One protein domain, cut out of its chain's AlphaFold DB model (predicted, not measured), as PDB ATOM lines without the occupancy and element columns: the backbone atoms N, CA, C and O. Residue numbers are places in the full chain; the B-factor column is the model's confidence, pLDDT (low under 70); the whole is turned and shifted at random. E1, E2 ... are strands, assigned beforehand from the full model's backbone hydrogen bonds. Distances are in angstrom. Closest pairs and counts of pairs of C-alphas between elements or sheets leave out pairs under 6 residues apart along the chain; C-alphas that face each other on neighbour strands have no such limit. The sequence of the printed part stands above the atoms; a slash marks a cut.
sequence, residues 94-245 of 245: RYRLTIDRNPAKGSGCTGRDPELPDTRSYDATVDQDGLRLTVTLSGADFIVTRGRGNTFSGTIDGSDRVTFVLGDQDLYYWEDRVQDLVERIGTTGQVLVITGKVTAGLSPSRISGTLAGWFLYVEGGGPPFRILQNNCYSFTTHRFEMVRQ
ATOM      1  N   ARG A  94      -6.374  20.500 -43.572       98.62
ATOM      2  CA  ARG A  94      -6.946  19.418 -42.771       98.62
ATOM      3  C   ARG A  94      -8.222  19.867 -42.081       98.62
ATOM      4  O   ARG A  94      -8.330  21.002 -41.622       98.62
ATOM      5  N   TYR A  95      -9.173  18.952 -42.009       98.75
ATOM      6  CA  TYR A  95     -10.489  19.154 -41.440       98.75
ATOM      7  C   TYR A  95     -10.900  17.928 -40.632       98.75
ATOM      8  O   TYR A  95     -10.509  16.803 -40.935       98.75
ATOM      9  N   ARG A  96     -11.774  18.136 -39.653       98.69
ATOM     10  CA  ARG A  96     -12.626  17.088 -39.103       98.69
ATOM     11  C   ARG A  96     -13.960  17.134 -39.837       98.69
ATOM     12  O   ARG A  96     -14.666  18.134 -39.737       98.69
ATOM     13  N   LEU A  97     -14.287  16.080 -40.575       98.69
ATOM     14  CA  LEU A  97     -15.605  15.880 -41.174       98.69
ATOM     15  C   LEU A  97     -16.516  15.190 -40.156       98.69
ATOM     16  O   LEU A  97     -16.127  14.177 -39.585       98.69
ATOM     17  N   THR A  98     -17.732  15.695 -39.990       98.44
ATOM     18  CA  THR A  98     -18.835  15.070 -39.263       98.44
ATOM     19  C   THR A  98     -20.050  14.989 -40.182       98.44
ATOM     20  O   THR A  98     -20.427  15.974 -40.822       98.44
ATOM     21  N   ILE A  99     -20.657  13.807 -40.261       97.81
ATOM     22  CA  ILE A  99     -21.899  13.576 -40.998       97.81
ATOM     23  C   ILE A  99     -22.932  13.022 -40.020       97.81
ATOM     24  O   ILE A  99     -22.718  11.957 -39.436       97.81
ATOM     25  N   ASP A 100     -24.050  13.732 -39.878       95.75
ATOM     26  CA  ASP A 100     -25.146  13.325 -39.000       95.75
ATOM     27  C   ASP A 100     -26.324  12.797 -39.809       95.75
ATOM     28  O   ASP A 100     -26.969  13.510 -40.594       95.75
ATOM     29  N   ARG A 101     -26.664  11.545 -39.536       91.81
ATOM     30  CA  ARG A 101     -27.894  10.898 -39.948       91.81
ATOM     31  C   ARG A 101     -29.030  11.417 -39.071       91.81
ATOM     32  O   ARG A 101     -29.269  10.932 -37.977       91.81
ATOM     33  N   ASN A 102     -29.737  12.432 -39.553       86.00
ATOM     34  CA  ASN A 102     -30.882  13.002 -38.837       86.00
ATOM     35  C   ASN A 102     -32.219  12.342 -39.249       86.00
ATOM     36  O   ASN A 102     -32.718  12.652 -40.342       86.00
ATOM     37  N   PRO A 103     -32.836  11.504 -38.390       74.62
ATOM     38  CA  PRO A 103     -34.126  10.872 -38.649       74.62
ATOM     39  C   PRO A 103     -35.277  11.847 -38.354       74.62
ATOM     40  O   PRO A 103     -36.063  11.667 -37.422       74.62
ATOM     41  N   ALA A 104     -35.384  12.935 -39.114       73.81
ATOM     42  CA  ALA A 104     -36.534  13.828 -38.989       73.81
ATOM     43  C   ALA A 104     -37.789  13.190 -39.620       73.81
ATOM     44  O   ALA A 104     -37.695  12.318 -40.489       73.81
ATOM     45  N   LYS A 105     -38.982  13.643 -39.207       64.94
ATOM     46  CA  LYS A 105     -40.260  13.195 -39.792       64.94
ATOM     47  C   LYS A 105     -40.243  13.359 -41.319       64.94
ATOM     48  O   LYS A 105     -39.951  14.444 -41.809       64.94
ATOM     49  N   GLY A 106     -40.579  12.291 -42.043       66.56
ATOM     50  CA  GLY A 106     -40.571  12.258 -43.511       66.56
ATOM     51  C   GLY A 106     -39.253  11.795 -44.139       66.56
ATOM     52  O   GLY A 106     -39.197  11.639 -45.353       66.56
ATOM     53  N   SER A 107     -38.212  11.540 -43.340       72.38
ATOM     54  CA  SER A 107     -37.066  10.748 -43.795       72.38
ATOM     55  C   SER A 107     -37.454   9.268 -43.883       72.38
ATOM     56  O   SER A 107     -38.276   8.793 -43.096       72.38
ATOM     57  N   GLY A 108     -36.840   8.525 -44.808       75.25
ATOM     58  CA  GLY A 108     -36.983   7.064 -44.914       75.25
ATOM     59  C   GLY A 108     -36.365   6.305 -43.733       75.25
ATOM     60  O   GLY A 108     -36.292   5.088 -43.748       75.25
ATOM     61  N   CYS A 109     -35.918   7.019 -42.702       81.12
ATOM     62  CA  CYS A 109     -35.245   6.502 -41.518       81.12
ATOM     63  C   CYS A 109     -36.264   6.052 -40.456       81.12
ATOM     64  O   CYS A 109     -36.154   6.397 -39.277       81.12
ATOM     65  N   THR A 110     -37.330   5.366 -40.882       66.94
ATOM     66  CA  THR A 110     -38.400   4.914 -39.991       66.94
ATOM     67  C   THR A 110     -38.009   3.595 -39.340       66.94
ATOM     68  O   THR A 110     -37.989   2.560 -39.992       66.94
ATOM     69  N   GLY A 111     -37.730   3.658 -38.041       61.69
ATOM     70  CA  GLY A 111     -37.152   2.565 -37.265       61.69
ATOM     71  C   GLY A 111     -35.780   3.002 -36.775       61.69
ATOM     72  O   GLY A 111     -34.926   3.387 -37.567       61.69
ATOM     73  N   ARG A 112     -35.569   3.018 -35.453       55.53
ATOM     74  CA  ARG A 112     -34.205   3.090 -34.920       55.53
ATOM     75  C   ARG A 112     -33.544   1.788 -35.310       55.53
ATOM     76  O   ARG A 112     -33.676   0.812 -34.583       55.53
ATOM     77  N   ASP A 113     -32.906   1.774 -36.464       67.62
ATOM     78  CA  ASP A 113     -32.083   0.648 -36.829       67.62
ATOM     79  C   ASP A 113     -30.806   0.724 -36.005       67.62
ATOM     80  O   ASP A 113     -30.019   1.658 -36.212       67.62
ATOM     81  N   PRO A 114     -30.629  -0.178 -35.024       67.44
ATOM     82  CA  PRO A 114     -29.546  -0.079 -34.054       67.44
ATOM     83  C   PRO A 114     -28.163  -0.208 -34.704       67.44
ATOM     84  O   PRO A 114     -27.164   0.120 -34.073       67.44
ATOM     85  N   GLU A 115     -28.104  -0.669 -35.953       79.12
ATOM     86  CA  GLU A 115     -26.861  -0.995 -36.652       79.12
ATOM     87  C   GLU A 115     -26.279   0.188 -37.433       79.12
ATOM     88  O   GLU A 115     -25.066   0.273 -37.626       79.12
ATOM     89  N   LEU A 116     -27.115   1.145 -37.846       84.06
ATOM     90  CA  LEU A 116     -26.638   2.347 -38.520       84.06
ATOM     91  C   LEU A 116     -26.297   3.428 -37.479       84.06
ATOM     92  O   LEU A 116     -27.171   3.822 -36.703       84.06
ATOM     93  N   PRO A 117     -25.066   3.966 -37.476       88.75
ATOM     94  CA  PRO A 117     -24.680   5.027 -36.555       88.75
ATOM     95  C   PRO A 117     -25.389   6.346 -36.886       88.75
ATOM     96  O   PRO A 117     -25.550   6.709 -38.053       88.75
ATOM     97  N   ASP A 118     -25.778   7.090 -35.848       91.44
ATOM     98  CA  ASP A 118     -26.395   8.416 -36.001       91.44
ATOM     99  C   ASP A 118     -25.395   9.472 -36.476       91.44
ATOM    100  O   ASP A 118     -25.749  10.355 -37.250       91.44
ATOM    101  N   THR A 119     -24.137   9.355 -36.062       95.12
ATOM    102  CA  THR A 119     -23.075  10.296 -36.421       95.12
ATOM    103  C   THR A 119     -21.824   9.533 -36.814       95.12
ATOM    104  O   THR A 119     -21.428   8.570 -36.153       95.12
ATOM    105  N   ARG A 120     -21.171   9.997 -37.878       97.25
ATOM    106  CA  ARG A 120     -19.832   9.563 -38.272       97.25
ATOM    107  C   ARG A 120     -18.892  10.747 -38.294       97.25
ATOM    108  O   ARG A 120     -19.276  11.823 -38.742       97.25
ATOM    109  N   SER A 121     -17.647  10.517 -37.892       98.12
ATOM    110  CA  SER A 121     -16.618  11.542 -37.986       98.12
ATOM    111  C   SER A 121     -15.307  10.988 -38.535       98.12
ATOM    112  O   SER A 121     -14.851   9.922 -38.115       98.12
ATOM    113  N   TYR A 122     -14.691  11.748 -39.435       98.50
ATOM    114  CA  TYR A 122     -13.511  11.376 -40.211       98.50
ATOM    115  C   TYR A 122     -12.488  12.507 -40.208       98.50
ATOM    116  O   TYR A 122     -12.853  13.683 -40.145       98.50
ATOM    117  N   ASP A 123     -11.210  12.163 -40.309       98.69
ATOM    118  CA  ASP A 123     -10.181  13.153 -40.612       98.69
ATOM    119  C   ASP A 123     -10.138  13.330 -42.125       98.69
ATOM    120  O   ASP A 123     -10.088  12.353 -42.871       98.69
ATOM    121  N   ALA A 124     -10.192  14.571 -42.588       98.69
ATOM    122  CA  ALA A 124     -10.326  14.914 -43.991       98.69
ATOM    123  C   ALA A 124      -9.188  15.840 -44.425       98.69
ATOM    124  O   ALA A 124      -8.842  16.791 -43.727       98.69
ATOM    125  N   THR A 125      -8.624  15.585 -45.600       98.62
ATOM    126  CA  THR A 125      -7.719  16.516 -46.282       98.62
ATOM    127  C   THR A 125      -8.420  17.049 -47.519       98.62
ATOM    128  O   THR A 125      -8.900  16.265 -48.338       98.62
ATOM    129  N   VAL A 126      -8.494  18.372 -47.631       98.56
ATOM    130  CA  VAL A 126      -9.066  19.082 -48.774       98.56
ATOM    131  C   VAL A 126      -7.929  19.598 -49.638       98.56
ATOM    132  O   VAL A 126      -7.073  20.348 -49.160       98.56
ATOM    133  N   ASP A 127      -7.957  19.212 -50.906       98.25
ATOM    134  CA  ASP A 127      -7.184  19.837 -51.970       98.25
ATOM    135  C   ASP A 127      -8.104  20.682 -52.858       98.25
ATOM    136  O   ASP A 127      -9.280  20.349 -53.046       98.25
ATOM    137  N   GLN A 128      -7.575  21.787 -53.377       96.69
ATOM    138  CA  GLN A 128      -8.323  22.747 -54.181       96.69
ATOM    139  C   GLN A 128      -7.517  23.162 -55.404       96.69
ATOM    140  O   GLN A 128      -6.433  23.734 -55.280       96.69
ATOM    141  N   ASP A 129      -8.123  22.955 -56.570       95.19
ATOM    142  CA  ASP A 129      -7.622  23.385 -57.870       95.19
ATOM    143  C   ASP A 129      -8.703  24.228 -58.562       95.19
ATOM    144  O   ASP A 129      -9.713  23.717 -59.059       95.19
ATOM    145  N   GLY A 130      -8.550  25.552 -58.492       91.94
ATOM    146  CA  GLY A 130      -9.569  26.503 -58.939       91.94
ATOM    147  C   GLY A 130     -10.897  26.328 -58.191       91.94
ATOM    148  O   GLY A 130     -10.976  26.536 -56.975       91.94
ATOM    149  N   LEU A 131     -11.949  25.972 -58.937       94.44
ATOM    150  CA  LEU A 131     -13.280  25.662 -58.403       94.44
ATOM    151  C   LEU A 131     -13.424  24.222 -57.906       94.44
ATOM    152  O   LEU A 131     -14.377  23.928 -57.184       94.44
ATOM    153  N   ARG A 132     -12.527  23.319 -58.311       96.00
ATOM    154  CA  ARG A 132     -12.624  21.897 -57.999       96.00
ATOM    155  C   ARG A 132     -12.038  21.624 -56.621       96.00
ATOM    156  O   ARG A 132     -10.937  22.061 -56.301       96.00
ATOM    157  N   LEU A 133     -12.771  20.846 -55.838       97.50
ATOM    158  CA  LEU A 133     -12.320  20.321 -54.558       97.50
ATOM    159  C   LEU A 133     -12.186  18.809 -54.637       97.50
ATOM    160  O   LEU A 133     -13.064  18.137 -55.183       97.50
ATOM    161  N   THR A 134     -11.132  18.287 -54.022       98.06
ATOM    162  CA  THR A 134     -10.969  16.857 -53.756       98.06
ATOM    163  C   THR A 134     -10.827  16.664 -52.256       98.06
ATOM    164  O   THR A 134      -9.977  17.288 -51.625       98.06
ATOM    165  N   VAL A 135     -11.665  15.810 -51.673       98.56
ATOM    166  CA  VAL A 135     -11.633  15.492 -50.244       98.56
ATOM    167  C   VAL A 135     -11.211  14.045 -50.080       98.56
ATOM    168  O   VAL A 135     -11.887  13.158 -50.587       98.56
ATOM    169  N   THR A 136     -10.117  13.809 -49.356       98.62
ATOM    170  CA  THR A 136      -9.652  12.464 -48.977       98.62
ATOM    171  C   THR A 136      -9.857  12.246 -47.483       98.62
ATOM    172  O   THR A 136      -9.437  13.072 -46.671       98.62
ATOM    173  N   LEU A 137     -10.490  11.135 -47.117       98.62
ATOM    174  CA  LEU A 137     -10.849  10.765 -45.754       98.62
ATOM    175  C   LEU A 137      -9.882   9.735 -45.157       98.62
ATOM    176  O   LEU A 137      -9.318   8.884 -45.849       98.62
ATOM    177  N   SER A 138      -9.741   9.803 -43.837       98.69
ATOM    178  CA  SER A 138      -8.932   8.926 -42.992       98.69
ATOM    179  C   SER A 138      -9.540   8.811 -41.582       98.69
ATOM    180  O   SER A 138     -10.550   9.448 -41.270       98.69
ATOM    181  N   GLY A 139      -8.958   7.954 -40.739       97.56
ATOM    182  CA  GLY A 139      -9.428   7.728 -39.364       97.56
ATOM    183  C   GLY A 139     -10.554   6.693 -39.221       97.56
ATOM    184  O   GLY A 139     -11.155   6.606 -38.155       97.56
ATOM    185  N   ALA A 140     -10.833   5.911 -40.268       97.62
ATOM    186  CA  ALA A 140     -11.760   4.776 -40.258       97.62
ATOM    187  C   ALA A 140     -11.239   3.633 -41.157       97.62
ATOM    188  O   ALA A 140     -10.270   3.827 -41.897       97.62
ATOM    189  N   ASP A 141     -11.871   2.456 -41.097       96.88
ATOM    190  CA  ASP A 141     -11.546   1.301 -41.950       96.88
ATOM    191  C   ASP A 141     -12.298   1.392 -43.290       96.88
ATOM    192  O   ASP A 141     -13.399   0.862 -43.454       96.88
ATOM    193  N   PHE A 142     -11.739   2.145 -44.238       96.81
ATOM    194  CA  PHE A 142     -12.361   2.357 -45.546       96.81
ATOM    195  C   PHE A 142     -12.118   1.191 -46.508       96.81
ATOM    196  O   PHE A 142     -10.993   0.722 -46.681       96.81
ATOM    197  N   ILE A 143     -13.161   0.796 -47.238       94.88
ATOM    198  CA  ILE A 143     -13.054  -0.179 -48.328       94.88
ATOM    199  C   ILE A 143     -12.766   0.583 -49.624       94.88
ATOM    200  O   ILE A 143     -13.678   1.051 -50.304       94.88
ATOM    201  N   VAL A 144     -11.484   0.710 -49.971       95.12
ATOM    202  CA  VAL A 144     -11.053   1.453 -51.164       95.12
ATOM    203  C   VAL A 144     -10.986   0.541 -52.388       95.12
ATOM    204  O   VAL A 144     -10.222  -0.421 -52.425       95.12
ATOM    205  N   THR A 145     -11.758   0.861 -53.425       91.31
ATOM    206  CA  THR A 145     -11.785   0.135 -54.703       91.31
ATOM    207  C   THR A 145     -11.558   1.108 -55.851       91.31
ATOM    208  O   THR A 145     -12.256   2.111 -55.968       91.31
ATOM    209  N   ARG A 146     -10.575   0.822 -56.718       90.56
ATOM    210  CA  ARG A 146     -10.204   1.686 -57.862       90.56
ATOM    211  C   ARG A 146      -9.955   3.155 -57.458       90.56
ATOM    212  O   ARG A 146     -10.305   4.068 -58.197       90.56
ATOM    213  N   GLY A 147      -9.369   3.374 -56.277       91.94
ATOM    214  CA  GLY A 147      -9.026   4.707 -55.769       91.94
ATOM    215  C   GLY A 147     -10.186   5.519 -55.178       91.94
ATOM    216  O   GLY A 147      -9.984   6.685 -54.860       91.94
ATOM    217  N   ARG A 148     -11.381   4.938 -55.010       94.56
ATOM    218  CA  ARG A 148     -12.523   5.567 -54.316       94.56
ATOM    219  C   ARG A 148     -12.987   4.689 -53.152       94.56
ATOM    220  O   ARG A 148     -12.585   3.532 -53.064       94.56
ATOM    221  N   GLY A 149     -13.817   5.233 -52.270       95.31
ATOM    222  CA  GLY A 149     -14.274   4.598 -51.024       95.31
ATOM    223  C   GLY A 149     -13.887   5.408 -49.787       95.31
ATOM    224  O   GLY A 149     -14.486   5.260 -48.728       95.31
ATOM    225  N   ASN A 150     -12.935   6.323 -49.941       98.12
ATOM    226  CA  ASN A 150     -12.578   7.336 -48.955       98.12
ATOM    227  C   ASN A 150     -12.322   8.707 -49.602       98.12
ATOM    228  O   ASN A 150     -11.646   9.538 -49.008       98.12
ATOM    229  N   THR A 151     -12.771   8.932 -50.835       97.88
ATOM    230  CA  THR A 151     -12.464  10.152 -51.590       97.88
ATOM    231  C   THR A 151     -13.707  10.602 -52.331       97.88
ATOM    232  O   THR A 151     -14.362   9.766 -52.935       97.88
ATOM    233  N   PHE A 152     -14.019  11.898 -52.303       97.75
ATOM    234  CA  PHE A 152     -15.098  12.505 -53.091       97.75
ATOM    235  C   PHE A 152     -14.683  13.873 -53.631       97.75
ATOM    236  O   PHE A 152     -13.717  14.481 -53.164       97.75
ATOM    237  N   SER A 153     -15.432  14.371 -54.613       97.12
ATOM    238  CA  SER A 153     -15.168  15.661 -55.254       97.12
ATOM    239  C   SER A 153     -16.291  16.668 -55.033       97.12
ATOM    240  O   SER A 153     -17.455  16.304 -54.846       97.12
ATOM    241  N   GLY A 154     -15.941  17.950 -55.101       96.81
ATOM    242  CA  GLY A 154     -16.898  19.046 -55.066       96.81
ATOM    243  C   GLY A 154     -16.530  20.201 -55.979       96.81
ATOM    244  O   GLY A 154     -15.469  20.221 -56.600       96.81
ATOM    245  N   THR A 155     -17.443  21.159 -56.086       95.94
ATOM    246  CA  THR A 155     -17.266  22.388 -56.864       95.94
ATOM    247  C   THR A 155     -17.768  23.583 -56.062       95.94
ATOM    248  O   THR A 155     -18.825  23.500 -55.432       95.94
ATOM    249  N   ILE A 156     -16.998  24.670 -56.070       95.31
ATOM    250  CA  ILE A 156     -17.372  25.967 -55.493       95.31
ATOM    251  C   ILE A 156     -18.112  26.784 -56.561       95.31
ATOM    252  O   ILE A 156     -17.734  26.747 -57.728       95.31
ATOM    253  N   ASP A 157     -19.153  27.524 -56.186       91.88
ATOM    254  CA  ASP A 157     -19.813  28.484 -57.075       91.88
ATOM    255  C   ASP A 157     -19.443  29.943 -56.748       91.88
ATOM    256  O   ASP A 157     -18.785  30.241 -55.750       91.88
ATOM    257  N   GLY A 158     -19.877  30.884 -57.592       90.50
ATOM    258  CA  GLY A 158     -19.613  32.315 -57.389       90.50
ATOM    259  C   GLY A 158     -20.317  32.925 -56.167       90.50
ATOM    260  O   GLY A 158     -20.096  34.088 -55.837       90.50
ATOM    261  N   SER A 159     -21.148  32.168 -55.448       91.12
ATOM    262  CA  SER A 159     -21.866  32.609 -54.245       91.12
ATOM    263  C   SER A 159     -21.271  32.073 -52.936       91.12
ATOM    264  O   SER A 159     -21.937  32.112 -51.905       91.12
ATOM    265  N   ASP A 160     -20.026  31.585 -52.964       90.81
ATOM    266  CA  ASP A 160     -19.353  30.937 -51.826       90.81
ATOM    267  C   ASP A 160     -20.142  29.738 -51.273       90.81
ATOM    268  O   ASP A 160     -20.143  29.453 -50.068       90.81
ATOM    269  N   ARG A 161     -20.810  29.000 -52.163       95.75
ATOM    270  CA  ARG A 161     -21.385  27.696 -51.838       95.75
ATOM    271  C   ARG A 161     -20.549  26.601 -52.462       95.75
ATOM    272  O   ARG A 161     -19.976  26.760 -53.535       95.75
ATOM    273  N   VAL A 162     -20.516  25.463 -51.786       97.25
ATOM    274  CA  VAL A 162     -19.906  24.245 -52.301       97.25
ATOM    275  C   VAL A 162     -20.961  23.172 -52.485       97.25
ATOM    276  O   VAL A 162     -21.850  22.983 -51.647       97.25
ATOM    277  N   THR A 163     -20.836  22.454 -53.592       96.94
ATOM    278  CA  THR A 163     -21.572  21.225 -53.848       96.94
ATOM    279  C   THR A 163     -20.599  20.059 -53.862       96.94
ATOM    280  O   THR A 163     -19.667  20.078 -54.658       96.94
ATOM    281  N   PHE A 164     -20.830  19.035 -53.038       97.81
ATOM    282  CA  PHE A 164     -20.134  17.749 -53.164       97.81
ATOM    283  C   PHE A 164     -21.081  16.690 -53.709       97.81
ATOM    284  O   PHE A 164     -22.274  16.700 -53.401       97.81
ATOM    285  N   VAL A 165     -20.533  15.761 -54.483       94.69
ATOM    286  CA  VAL A 165     -21.225  14.545 -54.909       94.69
ATOM    287  C   VAL A 165     -20.488  13.375 -54.277       94.69
ATOM    288  O   VAL A 165     -19.286  13.232 -54.475       94.69
ATOM    289  N   LEU A 166     -21.203  12.599 -53.467       95.50
ATOM    290  CA  LEU A 166     -20.707  11.396 -52.814       95.50
ATOM    291  C   LEU A 166     -21.376  10.218 -53.516       95.50
ATOM    292  O   LEU A 166     -22.558   9.991 -53.311       95.50
ATOM    293  N   GLY A 167     -20.639   9.481 -54.334       90.25
ATOM    294  CA  GLY A 167     -21.125   8.287 -55.013       90.25
ATOM    295  C   GLY A 167     -22.237   8.571 -56.019       90.25
ATOM    296  O   GLY A 167     -22.417   9.690 -56.501       90.25
ATOM    297  N   ASP A 168     -22.962   7.511 -56.362       80.69
ATOM    298  CA  ASP A 168     -24.134   7.595 -57.224       80.69
ATOM    299  C   ASP A 168     -25.418   7.640 -56.399       80.69
ATOM    300  O   ASP A 168     -25.563   6.883 -55.437       80.69
ATOM    301  N   GLN A 169     -26.361   8.496 -56.785       73.44
ATOM    302  CA  GLN A 169     -27.659   8.590 -56.119       73.44
ATOM    303  C   GLN A 169     -28.633   7.484 -56.550       73.44
ATOM    304  O   GLN A 169     -29.641   7.278 -55.872       73.44
ATOM    305  N   ASP A 170     -28.360   6.790 -57.659       77.81
ATOM    306  CA  ASP A 170     -29.225   5.735 -58.178       77.81
ATOM    307  C   ASP A 170     -28.957   4.385 -57.492       77.81
ATOM    308  O   ASP A 170     -28.008   3.660 -57.810       77.81
ATOM    309  N   LEU A 171     -29.848   4.030 -56.560       73.75
ATOM    310  CA  LEU A 171     -29.845   2.736 -55.877       73.75
ATOM    311  C   LEU A 171     -30.099   1.551 -56.808       73.75
ATOM    312  O   LEU A 171     -29.874   0.425 -56.396       73.75
ATOM    313  N   TYR A 172     -30.578   1.741 -58.037       76.06
ATOM    314  CA  TYR A 172     -30.850   0.599 -58.909       76.06
ATOM    315  C   TYR A 172     -29.559  -0.062 -59.426       76.06
ATOM    316  O   TYR A 172     -29.551  -1.246 -59.742       76.06
ATOM    317  N   TYR A 173     -28.443   0.674 -59.467       74.38
ATOM    318  CA  TYR A 173     -27.164   0.199 -60.015       74.38
ATOM    319  C   TYR A 173     -25.984   0.373 -59.052       74.38
ATOM    320  O   TYR A 173     -24.830   0.442 -59.475       74.38
ATOM    321  N   TRP A 174     -26.250   0.504 -57.757       73.69
ATOM    322  CA  TRP A 174     -25.232   0.883 -56.779       73.69
ATOM    323  C   TRP A 174     -24.179  -0.207 -56.504       73.69
ATOM    324  O   TRP A 174     -23.060   0.133 -56.120       73.69
ATOM    325  N   GLU A 175     -24.506  -1.485 -56.734       71.94
ATOM    326  CA  GLU A 175     -23.648  -2.639 -56.412       71.94
ATOM    327  C   GLU A 175     -22.390  -2.723 -57.290       71.94
ATOM    328  O   GLU A 175     -21.332  -3.151 -56.824       71.94
ATOM    329  N   ASP A 176     -22.507  -2.288 -58.548       70.75
ATOM    330  CA  ASP A 176     -21.437  -2.326 -59.554       70.75
ATOM    331  C   ASP A 176     -20.708  -0.982 -59.696       70.75
ATOM    332  O   ASP A 176     -19.688  -0.871 -60.390       70.75
ATOM    333  N   ARG A 177     -21.234   0.068 -59.051       80.25
ATOM    334  CA  ARG A 177     -20.675   1.417 -59.122       80.25
ATOM    335  C   ARG A 177     -19.646   1.637 -58.031       80.25
ATOM    336  O   ARG A 177     -19.722   1.128 -56.917       80.25
ATOM    337  N   VAL A 178     -18.649   2.441 -58.378       83.69
ATOM    338  CA  VAL A 178     -17.609   2.816 -57.434       83.69
ATOM    339  C   VAL A 178     -18.165   3.899 -56.509       83.69
ATOM    340  O   VAL A 178     -18.527   4.978 -56.976       83.69
ATOM    341  N   GLN A 179     -18.237   3.594 -55.218       92.38
ATOM    342  CA  GLN A 179     -18.753   4.487 -54.183       92.38
ATOM    343  C   GLN A 179     -17.635   5.370 -53.620       92.38
ATOM    344  O   GLN A 179     -16.482   4.948 -53.546       92.38
ATOM    345  N   ASP A 180     -17.971   6.597 -53.223       95.88
ATOM    346  CA  ASP A 180     -16.986   7.561 -52.713       95.88
ATOM    347  C   ASP A 180     -16.662   7.397 -51.232       95.88
ATOM    348  O   ASP A 180     -15.529   7.648 -50.823       95.88
ATOM    349  N   LEU A 181     -17.650   6.978 -50.439       96.88
ATOM    350  CA  LEU A 181     -17.534   6.808 -48.996       96.88
ATOM    351  C   LEU A 181     -18.091   5.437 -48.612       96.88
ATOM    352  O   LEU A 181     -19.305   5.224 -48.602       96.88
ATOM    353  N   VAL A 182     -17.175   4.518 -48.316       95.94
ATOM    354  CA  VAL A 182     -17.454   3.136 -47.932       95.94
ATOM    355  C   VAL A 182     -16.598   2.763 -46.742       95.94
ATOM    356  O   VAL A 182     -15.374   2.692 -46.834       95.94
ATOM    357  N   GLU A 183     -17.249   2.458 -45.635       96.75
ATOM    358  CA  GLU A 183     -16.592   2.144 -44.381       96.75
ATOM    359  C   GLU A 183     -17.014   0.765 -43.883       96.75
ATOM    360  O   GLU A 183     -18.200   0.448 -43.867       96.75
ATOM    361  N   ARG A 184     -16.069  -0.050 -43.419       95.12
ATOM    362  CA  ARG A 184     -16.391  -1.247 -42.649       95.12
ATOM    363  C   ARG A 184     -16.812  -0.832 -41.238       95.12
ATOM    364  O   ARG A 184     -16.027  -0.236 -40.505       95.12
ATOM    365  N   ILE A 185     -18.043  -1.156 -40.847       92.56
ATOM    366  CA  ILE A 185     -18.616  -0.754 -39.554       92.56
ATOM    367  C   ILE A 185     -18.939  -1.961 -38.679       92.56
ATOM    368  O   ILE A 185     -20.086  -2.336 -38.491       92.56
ATOM    369  N   GLY A 186     -17.902  -2.585 -38.131       85.62
ATOM    370  CA  GLY A 186     -18.035  -3.764 -37.278       85.62
ATOM    371  C   GLY A 186     -17.030  -4.844 -37.646       85.62
ATOM    372  O   GLY A 186     -16.150  -4.649 -38.485       85.62
ATOM    373  N   THR A 187     -17.140  -5.997 -36.992       80.38
ATOM    374  CA  THR A 187     -16.178  -7.098 -37.139       80.38
ATOM    375  C   THR A 187     -16.664  -8.212 -38.060       80.38
ATOM    376  O   THR A 187     -15.849  -9.018 -38.502       80.38
ATOM    377  N   THR A 188     -17.956  -8.267 -38.397       84.06
ATOM    378  CA  THR A 188     -18.557  -9.382 -39.151       84.06
ATOM    379  C   THR A 188     -18.886  -9.016 -40.597       84.06
ATOM    380  O   THR A 188     -19.780  -9.597 -41.202       84.06
ATOM    381  N   GLY A 189     -18.147  -8.066 -41.177       84.88
ATOM    382  CA  GLY A 189     -18.298  -7.699 -42.588       84.88
ATOM    383  C   GLY A 189     -19.453  -6.742 -42.876       84.88
ATOM    384  O   GLY A 189     -19.893  -6.671 -44.023       84.88
ATOM    385  N   GLN A 190     -19.916  -6.011 -41.862       91.44
ATOM    386  CA  GLN A 190     -20.815  -4.876 -42.026       91.44
ATOM    387  C   GLN A 190     -20.147  -3.727 -42.783       91.44
ATOM    388  O   GLN A 190     -19.007  -3.359 -42.482       91.44
ATOM    389  N   VAL A 191     -20.885  -3.107 -43.697       93.88
ATOM    390  CA  VAL A 191     -20.422  -1.968 -44.488       93.88
ATOM    391  C   VAL A 191     -21.437  -0.833 -44.437       93.88
ATOM    392  O   VAL A 191     -22.630  -1.034 -44.646       93.88
ATOM    393  N   LEU A 192     -20.941   0.374 -44.181       95.00
ATOM    394  CA  LEU A 192     -21.657   1.631 -44.305       95.00
ATOM    395  C   LEU A 192     -21.280   2.273 -45.634       95.00
ATOM    396  O   LEU A 192     -20.105   2.550 -45.879       95.00
ATOM    397  N   VAL A 193     -22.278   2.570 -46.455       94.56
ATOM    398  CA  VAL A 193     -22.115   3.404 -47.648       94.56
ATOM    399  C   VAL A 193     -22.875   4.705 -47.436       94.56
ATOM    400  O   VAL A 193     -24.054   4.686 -47.083       94.56
ATOM    401  N   ILE A 194     -22.208   5.836 -47.657       95.69
ATOM    402  CA  ILE A 194     -22.853   7.153 -47.651       95.69
ATOM    403  C   ILE A 194     -22.791   7.709 -49.068       95.69
ATOM    404  O   ILE A 194     -21.708   7.930 -49.611       95.69
ATOM    405  N   THR A 195     -23.959   7.950 -49.653       95.56
ATOM    406  CA  THR A 195     -24.096   8.523 -50.997       95.56
ATOM    407  C   THR A 195     -25.050   9.708 -50.977       95.56
ATOM    408  O   THR A 195     -25.954   9.773 -50.147       95.56
ATOM    409  N   GLY A 196     -24.868  10.672 -51.873       95.25
ATOM    410  CA  GLY A 196     -25.759  11.810 -52.004       95.25
ATOM    411  C   GLY A 196     -25.089  13.066 -52.532       95.25
ATOM    412  O   GLY A 196     -23.960  13.070 -53.010       95.25
ATOM    413  N   LYS A 197     -25.829  14.166 -52.443       96.38
ATOM    414  CA  LYS A 197     -25.364  15.501 -52.809       96.38
ATOM    415  C   LYS A 197     -25.330  16.371 -51.567       96.38
ATOM    416  O   LYS A 197     -26.352  16.549 -50.906       96.38
ATOM    417  N   VAL A 198     -24.172  16.944 -51.271       97.56
ATOM    418  CA  VAL A 198     -24.033  17.957 -50.225       97.56
ATOM    419  C   VAL A 198     -24.194  19.326 -50.854       97.56
ATOM    420  O   VAL A 198     -23.595  19.593 -51.891       97.56
ATOM    421  N   THR A 199     -24.963  20.205 -50.216       97.19
ATOM    422  CA  THR A 199     -24.940  21.641 -50.515       97.19
ATOM    423  C   THR A 199     -24.612  22.401 -49.238       97.19
ATOM    424  O   THR A 199     -25.371  22.340 -48.270       97.19
ATOM    425  N   ALA A 200     -23.487  23.112 -49.228       98.06
ATOM    426  CA  ALA A 200     -22.950  23.749 -48.032       98.06
ATOM    427  C   ALA A 200     -22.529  25.200 -48.278       98.06
ATOM    428  O   ALA A 200     -22.149  25.577 -49.386       98.06
ATOM    429  N   GLY A 201     -22.626  26.012 -47.228       97.62
ATOM    430  CA  GLY A 201     -21.998  27.328 -47.171       97.62
ATOM    431  C   GLY A 201     -20.546  27.219 -46.710       97.62
ATOM    432  O   GLY A 201     -20.167  26.246 -46.045       97.62
ATOM    433  N   LEU A 202     -19.752  28.228 -47.062       96.12
ATOM    434  CA  LEU A 202     -18.319  28.277 -46.801       96.12
ATOM    435  C   LEU A 202     -17.948  29.380 -45.804       96.12
ATOM    436  O   LEU A 202     -18.487  30.483 -45.820       96.12
ATOM    437  N   SER A 203     -16.958  29.083 -44.970       94.00
ATOM    438  CA  SER A 203     -16.109  30.056 -44.291       94.00
ATOM    439  C   SER A 203     -14.655  29.557 -44.325       94.00
ATOM    440  O   SER A 203     -14.422  28.374 -44.597       94.00
ATOM    441  N   PRO A 204     -13.653  30.401 -44.016       90.00
ATOM    442  CA  PRO A 204     -12.247  29.978 -44.030       90.00
ATOM    443  C   PRO A 204     -11.943  28.753 -43.147       90.00
ATOM    444  O   PRO A 204     -11.035  27.972 -43.439       90.00
ATOM    445  N   SER A 205     -12.709  28.561 -42.069       96.31
ATOM    446  CA  SER A 205     -12.513  27.483 -41.094       96.31
ATOM    447  C   SER A 205     -13.616  26.425 -41.091       96.31
ATOM    448  O   SER A 205     -13.511  25.462 -40.330       96.31
ATOM    449  N   ARG A 206     -14.674  26.568 -41.901       98.00
ATOM    450  CA  ARG A 206     -15.839  25.679 -41.827       98.00
ATOM    451  C   ARG A 206     -16.553  25.523 -43.165       98.00
ATOM    452  O   ARG A 206     -16.807  26.494 -43.865       98.00
ATOM    453  N   ILE A 207     -16.962  24.295 -43.463       98.50
ATOM    454  CA  ILE A 207     -17.882  23.962 -44.550       98.50
ATOM    455  C   ILE A 207     -19.093  23.302 -43.906       98.50
ATOM    456  O   ILE A 207     -18.938  22.283 -43.243       98.50
ATOM    457  N   SER A 208     -20.287  23.873 -44.037       98.31
ATOM    458  CA  SER A 208     -21.468  23.368 -43.321       98.31
ATOM    459  C   SER A 208     -22.703  23.404 -44.204       98.31
ATOM    460  O   SER A 208     -22.998  24.420 -44.835       98.31
ATOM    461  N   GLY A 209     -23.449  22.305 -44.228       97.31
ATOM    462  CA  GLY A 209     -24.611  22.178 -45.093       97.31
ATOM    463  C   GLY A 209     -25.459  20.950 -44.822       97.31
ATOM    464  O   GLY A 209     -25.380  20.318 -43.766       97.31
ATOM    465  N   THR A 210     -26.284  20.628 -45.810       96.81
ATOM    466  CA  THR A 210     -27.151  19.454 -45.794       96.81
ATOM    467  C   THR A 210     -26.660  18.425 -46.797       96.81
ATOM    468  O   THR A 210     -26.161  18.774 -47.870       96.81
ATOM    469  N   LEU A 211     -26.812  17.153 -46.442       96.44
ATOM    470  CA  LEU A 211     -26.625  16.012 -47.327       96.44
ATOM    471  C   LEU A 211     -28.008  15.511 -47.765       96.44
ATOM    472  O   LEU A 211     -28.799  15.045 -46.948       96.44
ATOM    473  N   ALA A 212     -28.297  15.615 -49.057       94.81
ATOM    474  CA  ALA A 212     -29.443  14.979 -49.694       94.81
ATOM    475  C   ALA A 212     -28.996  13.605 -50.202       94.81
ATOM    476  O   ALA A 212     -28.321  13.522 -51.232       94.81
ATOM    477  N   GLY A 213     -29.281  12.538 -49.463       94.25
ATOM    478  CA  GLY A 213     -28.599  11.271 -49.679       94.25
ATOM    479  C   GLY A 213     -29.070  10.115 -48.815       94.25
ATOM    480  O   GLY A 213     -30.030  10.233 -48.054       94.25
ATOM    481  N   TRP A 214     -28.361   9.001 -48.965       93.31
ATOM    482  CA  TRP A 214     -28.616   7.730 -48.310       93.31
ATOM    483  C   TRP A 214     -27.462   7.346 -47.388       93.31
ATOM    484  O   TRP A 214     -26.289   7.494 -47.735       93.31
ATOM    485  N   PHE A 215     -27.823   6.769 -46.250       94.06
ATOM    486  CA  PHE A 215     -26.974   5.907 -45.441       94.06
ATOM    487  C   PHE A 215     -27.421   4.479 -45.712       94.06
ATOM    488  O   PHE A 215     -28.562   4.138 -45.411       94.06
ATOM    489  N   LEU A 216     -26.554   3.664 -46.298       92.19
ATOM    490  CA  LEU A 216     -26.836   2.269 -46.608       92.19
ATOM    491  C   LEU A 216     -26.027   1.388 -45.674       92.19
ATOM    492  O   LEU A 216     -24.826   1.595 -45.500       92.19
ATOM    493  N   TYR A 217     -26.692   0.400 -45.102       92.31
ATOM    494  CA  TYR A 217     -26.071  -0.661 -44.343       92.31
ATOM    495  C   TYR A 217     -26.150  -1.952 -45.138       92.31
ATOM    496  O   TYR A 217     -27.227  -2.380 -45.565       92.31
ATOM    497  N   VAL A 218     -24.987  -2.542 -45.360       90.75
ATOM    498  CA  VAL A 218     -24.815  -3.639 -46.297       90.75
ATOM    499  C   VAL A 218     -24.023  -4.753 -45.641       90.75
ATOM    500  O   VAL A 218     -23.044  -4.505 -44.936       90.75
ATOM    501  N   GLU A 219     -24.405  -5.986 -45.940       88.38
ATOM    502  CA  GLU A 219     -23.571  -7.153 -45.691       88.38
ATOM    503  C   GLU A 219     -22.656  -7.474 -46.876       88.38
ATOM    504  O   GLU A 219     -23.056  -7.464 -48.043       88.38
ATOM    505  N   GLY A 220     -21.415  -7.828 -46.549       81.75
ATOM    506  CA  GLY A 220     -20.411  -8.257 -47.513       81.75
ATOM    507  C   GLY A 220     -19.146  -7.434 -47.349       81.75
ATOM    508  O   GLY A 220     -19.146  -6.223 -47.524       81.75
ATOM    509  N   GLY A 221     -18.033  -8.095 -47.029       80.38
ATOM    510  CA  GLY A 221     -16.768  -7.431 -46.696       80.38
ATOM    511  C   GLY A 221     -16.067  -6.693 -47.847       80.38
ATOM    512  O   GLY A 221     -14.916  -6.293 -47.658       80.38
ATOM    513  N   GLY A 222     -16.708  -6.545 -49.008       81.19
ATOM    514  CA  GLY A 222     -16.194  -5.870 -50.196       81.19
ATOM    515  C   GLY A 222     -17.192  -5.903 -51.365       81.19
ATOM    516  O   GLY A 222     -18.192  -6.616 -51.292       81.19
ATOM    517  N   PRO A 223     -16.932  -5.135 -52.438       80.94
ATOM    518  CA  PRO A 223     -17.802  -5.090 -53.604       80.94
ATOM    519  C   PRO A 223     -17.813  -6.425 -54.381       80.94
ATOM    520  O   PRO A 223     -16.794  -7.123 -54.415       80.94
ATOM    521  N   PRO A 224     -18.918  -6.754 -55.074       84.00
ATOM    522  CA  PRO A 224     -20.164  -5.986 -55.132       84.00
ATOM    523  C   PRO A 224     -20.943  -6.048 -53.809       84.00
ATOM    524  O   PRO A 224     -21.020  -7.086 -53.154       84.00
ATOM    525  N   PHE A 225     -21.522  -4.916 -53.426       82.38
ATOM    526  CA  PHE A 225     -22.284  -4.746 -52.191       82.38
ATOM    527  C   PHE A 225     -23.723  -5.242 -52.406       82.38
ATOM    528  O   PHE A 225     -24.595  -4.458 -52.737       82.38
ATOM    529  N   ARG A 226     -23.966  -6.556 -52.320       79.31
ATOM    530  CA  ARG A 226     -25.208  -7.169 -52.851       79.31
ATOM    531  C   ARG A 226     -26.392  -7.239 -51.893       79.31
ATOM    532  O   ARG A 226     -27.516  -7.472 -52.325       79.31
ATOM    533  N   ILE A 227     -26.154  -7.139 -50.589       84.88
ATOM    534  CA  ILE A 227     -27.195  -7.399 -49.590       84.88
ATOM    535  C   ILE A 227     -27.434  -6.125 -48.795       84.88
ATOM    536  O   ILE A 227     -26.806  -5.892 -47.763       84.88
ATOM    537  N   LEU A 228     -28.333  -5.281 -49.310       88.81
ATOM    538  CA  LEU A 228     -28.824  -4.114 -48.587       88.81
ATOM    539  C   LEU A 228     -29.688  -4.590 -47.418       88.81
ATOM    540  O   LEU A 228     -30.825  -5.012 -47.612       88.81
ATOM    541  N   GLN A 229     -29.132  -4.519 -46.218       90.06
ATOM    542  CA  GLN A 229     -29.828  -4.898 -44.995       90.06
ATOM    543  C   GLN A 229     -30.743  -3.769 -44.529       90.06
ATOM    544  O   GLN A 229     -31.885  -4.001 -44.139       90.06
ATOM    545  N   ASN A 230     -30.260  -2.528 -44.622       89.62
ATOM    546  CA  ASN A 230     -31.044  -1.368 -44.243       89.62
ATOM    547  C   ASN A 230     -30.594  -0.092 -44.960       89.62
ATOM    548  O   ASN A 230     -29.465   0.013 -45.440       89.62
ATOM    549  N   ASN A 231     -31.469   0.908 -45.010       91.12
ATOM    550  CA  ASN A 231     -31.136   2.233 -45.482       91.12
ATOM    551  C   ASN A 231     -31.835   3.339 -44.681       91.12
ATOM    552  O   ASN A 231     -32.834   3.139 -44.001       91.12
ATOM    553  N   CYS A 232     -31.290   4.543 -44.779       92.31
ATOM    554  CA  CYS A 232     -31.906   5.752 -44.266       92.31
ATOM    555  C   CYS A 232     -31.681   6.868 -45.274       92.31
ATOM    556  O   CYS A 232     -30.542   7.206 -45.597       92.31
ATOM    557  N   TYR A 233     -32.783   7.406 -45.786       91.62
ATOM    558  CA  TYR A 233     -32.785   8.438 -46.811       91.62
ATOM    559  C   TYR A 233     -33.334   9.755 -46.304       91.62
ATOM    560  O   TYR A 233     -34.370   9.791 -45.631       91.62
ATOM    561  N   SER A 234     -32.716  10.847 -46.738       91.31
ATOM    562  CA  SER A 234     -33.288  12.173 -46.593       91.31
ATOM    563  C   SER A 234     -32.885  13.107 -47.721       91.31
ATOM    564  O   SER A 234     -31.735  13.135 -48.147       91.31
ATOM    565  N   PHE A 235     -33.825  13.953 -48.142       89.00
ATOM    566  CA  PHE A 235     -33.556  15.032 -49.089       89.00
ATOM    567  C   PHE A 235     -32.887  16.253 -48.449       89.00
ATOM    568  O   PHE A 235     -32.288  17.055 -49.159       89.00
ATOM    569  N   THR A 236     -33.037  16.465 -47.139       88.06
ATOM    570  CA  THR A 236     -32.679  17.764 -46.533       88.06
ATOM    571  C   THR A 236     -32.208  17.700 -45.088       88.06
ATOM    572  O   THR A 236     -31.744  18.711 -44.566       88.06
ATOM    573  N   THR A 237     -32.342  16.564 -44.404       89.62
ATOM    574  CA  THR A 237     -32.208  16.542 -42.938       89.62
ATOM    575  C   THR A 237     -30.834  16.090 -42.481       89.62
ATOM    576  O   THR A 237     -30.404  16.535 -41.414       89.62
ATOM    577  N   HIS A 238     -30.142  15.246 -43.255       94.12
ATOM    578  CA  HIS A 238     -28.780  14.848 -42.918       94.12
ATOM    579  C   HIS A 238     -27.867  16.069 -42.936       94.12
ATOM    580  O   HIS A 238     -27.988  16.943 -43.801       94.12
ATOM    581  N   ARG A 239     -26.968  16.143 -41.959       96.69
ATOM    582  CA  ARG A 239     -26.043  17.268 -41.819       96.69
ATOM    583  C   ARG A 239     -24.662  16.858 -42.274       96.69
ATOM    584  O   ARG A 239     -24.244  15.723 -42.065       96.69
ATOM    585  N   PHE A 240     -23.974  17.808 -42.883       98.19
ATOM    586  CA  PHE A 240     -22.591  17.679 -43.297       98.19
ATOM    587  C   PHE A 240     -21.823  18.873 -42.748       98.19
ATOM    588  O   PHE A 240     -22.206  20.025 -42.982       98.19
ATOM    589  N   GLU A 241     -20.739  18.605 -42.034       98.50
ATOM    590  CA  GLU A 241     -19.888  19.638 -41.472       98.50
ATOM    591  C   GLU A 241     -18.417  19.251 -41.569       98.50
ATOM    592  O   GLU A 241     -18.021  18.182 -41.127       98.50
ATOM    593  N   MET A 242     -17.588  20.150 -42.086       98.69
ATOM    594  CA  MET A 242     -16.138  20.069 -41.984       98.69
ATOM    595  C   MET A 242     -15.632  21.269 -41.197       98.69
ATOM    596  O   MET A 242     -15.892  22.408 -41.584       98.69
ATOM    597  N   VAL A 243     -14.882  21.024 -40.126       98.62
ATOM    598  CA  VAL A 243     -14.226  22.067 -39.320       98.62
ATOM    599  C   VAL A 243     -12.719  21.951 -39.498       98.62
ATOM    600  O   VAL A 243     -12.171  20.866 -39.318       98.62
ATOM    601  N   ARG A 244     -12.055  23.043 -39.880       98.44
ATOM    602  CA  ARG A 244     -10.600  23.076 -40.092       98.44
ATOM    603  C   ARG A 244      -9.868  22.745 -38.782       98.44
ATOM    604  O   ARG A 244     -10.280  23.226 -37.725       98.44
ATOM    605  N   GLN A 245      -8.824  21.921 -38.872       97.31
ATOM    606  CA  GLN A 245      -7.951  21.522 -37.756       97.31
ATOM    607  C   GLN A 245      -6.705  22.401 -37.657       97.31
ATOM    608  O   GLN A 245      -6.231  22.872 -38.718       97.31
TER     609      GLN A 245
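Overview. This is residues 94 to 245 of the 245 residues of the protein "Carboxypeptidase regulatory-like domain-containing protein" of Acidobacteria bacterium (UniProt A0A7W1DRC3). Eight strands form one closed antiparallel barrel, with E9 beside E1 to complete the ring, and a ninth, short strand, E6, is paired onto E7 outside the ring order. E7, E8 and E9 are the long strands of its wall and bend as they run, while three long links join strands at E1 to E2, E3 to E4 and E5 to E6. The printed part has 152 residues with nine named strands, E1 to E9 along the chain, and no named helix, so its class is all strand. It is compact, with a radius of gyration of the C-alphas of 14.7 A, and rounded, with spans of 41 by 37 by 28 A.

Arrangement. Start at E1, residues 94 to 100, and find its hairpin partner E2, residues 119 to 129, with N 97 and O 122 2.8 A apart, within hydrogen-bond range. E2 bends by 61 degrees at residue 123 and forms a hairpin with E3, residues 132 to 138, where N 127 and O 134 are 2.9 A apart. Next round the ring is E4, residues 151 to 156, in a hairpin with E3, with N 133 and O 154 at 2.9 A. The hairpin of E4 with E5, residues 161 to 166, has N 155 and O 163 at 2.9 A; E1 to E5 are a meander, each strand the antiparallel neighbour of the one before. E7, residues 190 to 203, follows E5 in the ring, with N 164 and O 198 at 3.0 A. On the same side of E7 as E5 is E6, residues 181 to 184; this pairing is staggered, E6 along residues 191 to 194 of E7 and E5 along 196 to 201, and N 183 and O 192 are 2.9 A apart. On the other side of E7 is E8, residues 206 to 219, with N 197 and O 212 at 2.8 A. E9, residues 227 to 244, forms a hairpin with E8, with N 215 and O 232 at 2.8 A, and E6 to E9 are a second meander. E9 and E1 close the barrel, antiparallel at 135 degrees, with N 98 and O 241 at 2.7 A.

Along the chain. Find C-alpha 94 at (-6.946, 19.418, -42.771), where E1 begins. E2 spans 29.5 A from first to last C-alpha, E7 35.3 A and E8 34.0 A. E9, the longest strand with 18 residues, runs 36.0 A from C-alpha 227 at (-27.195, -7.399, -49.590) to C-alpha 244 at (-10.600, 23.076, -40.092). Look for bends of 71 degrees at residue 199, 76 degrees at 209 and 87 degrees at 235.

Size, cuts and confidence. The C-alphas of Gly 158 and Thr 188, the two farthest apart, are 45.5 A apart. The printed part has no cut. The long links are residues 101 to 118, 139 to 150 and 167 to 180. The mean pLDDT of the printed part is 90.5, and residues 105 to 106 and 110 to 114 are under 70.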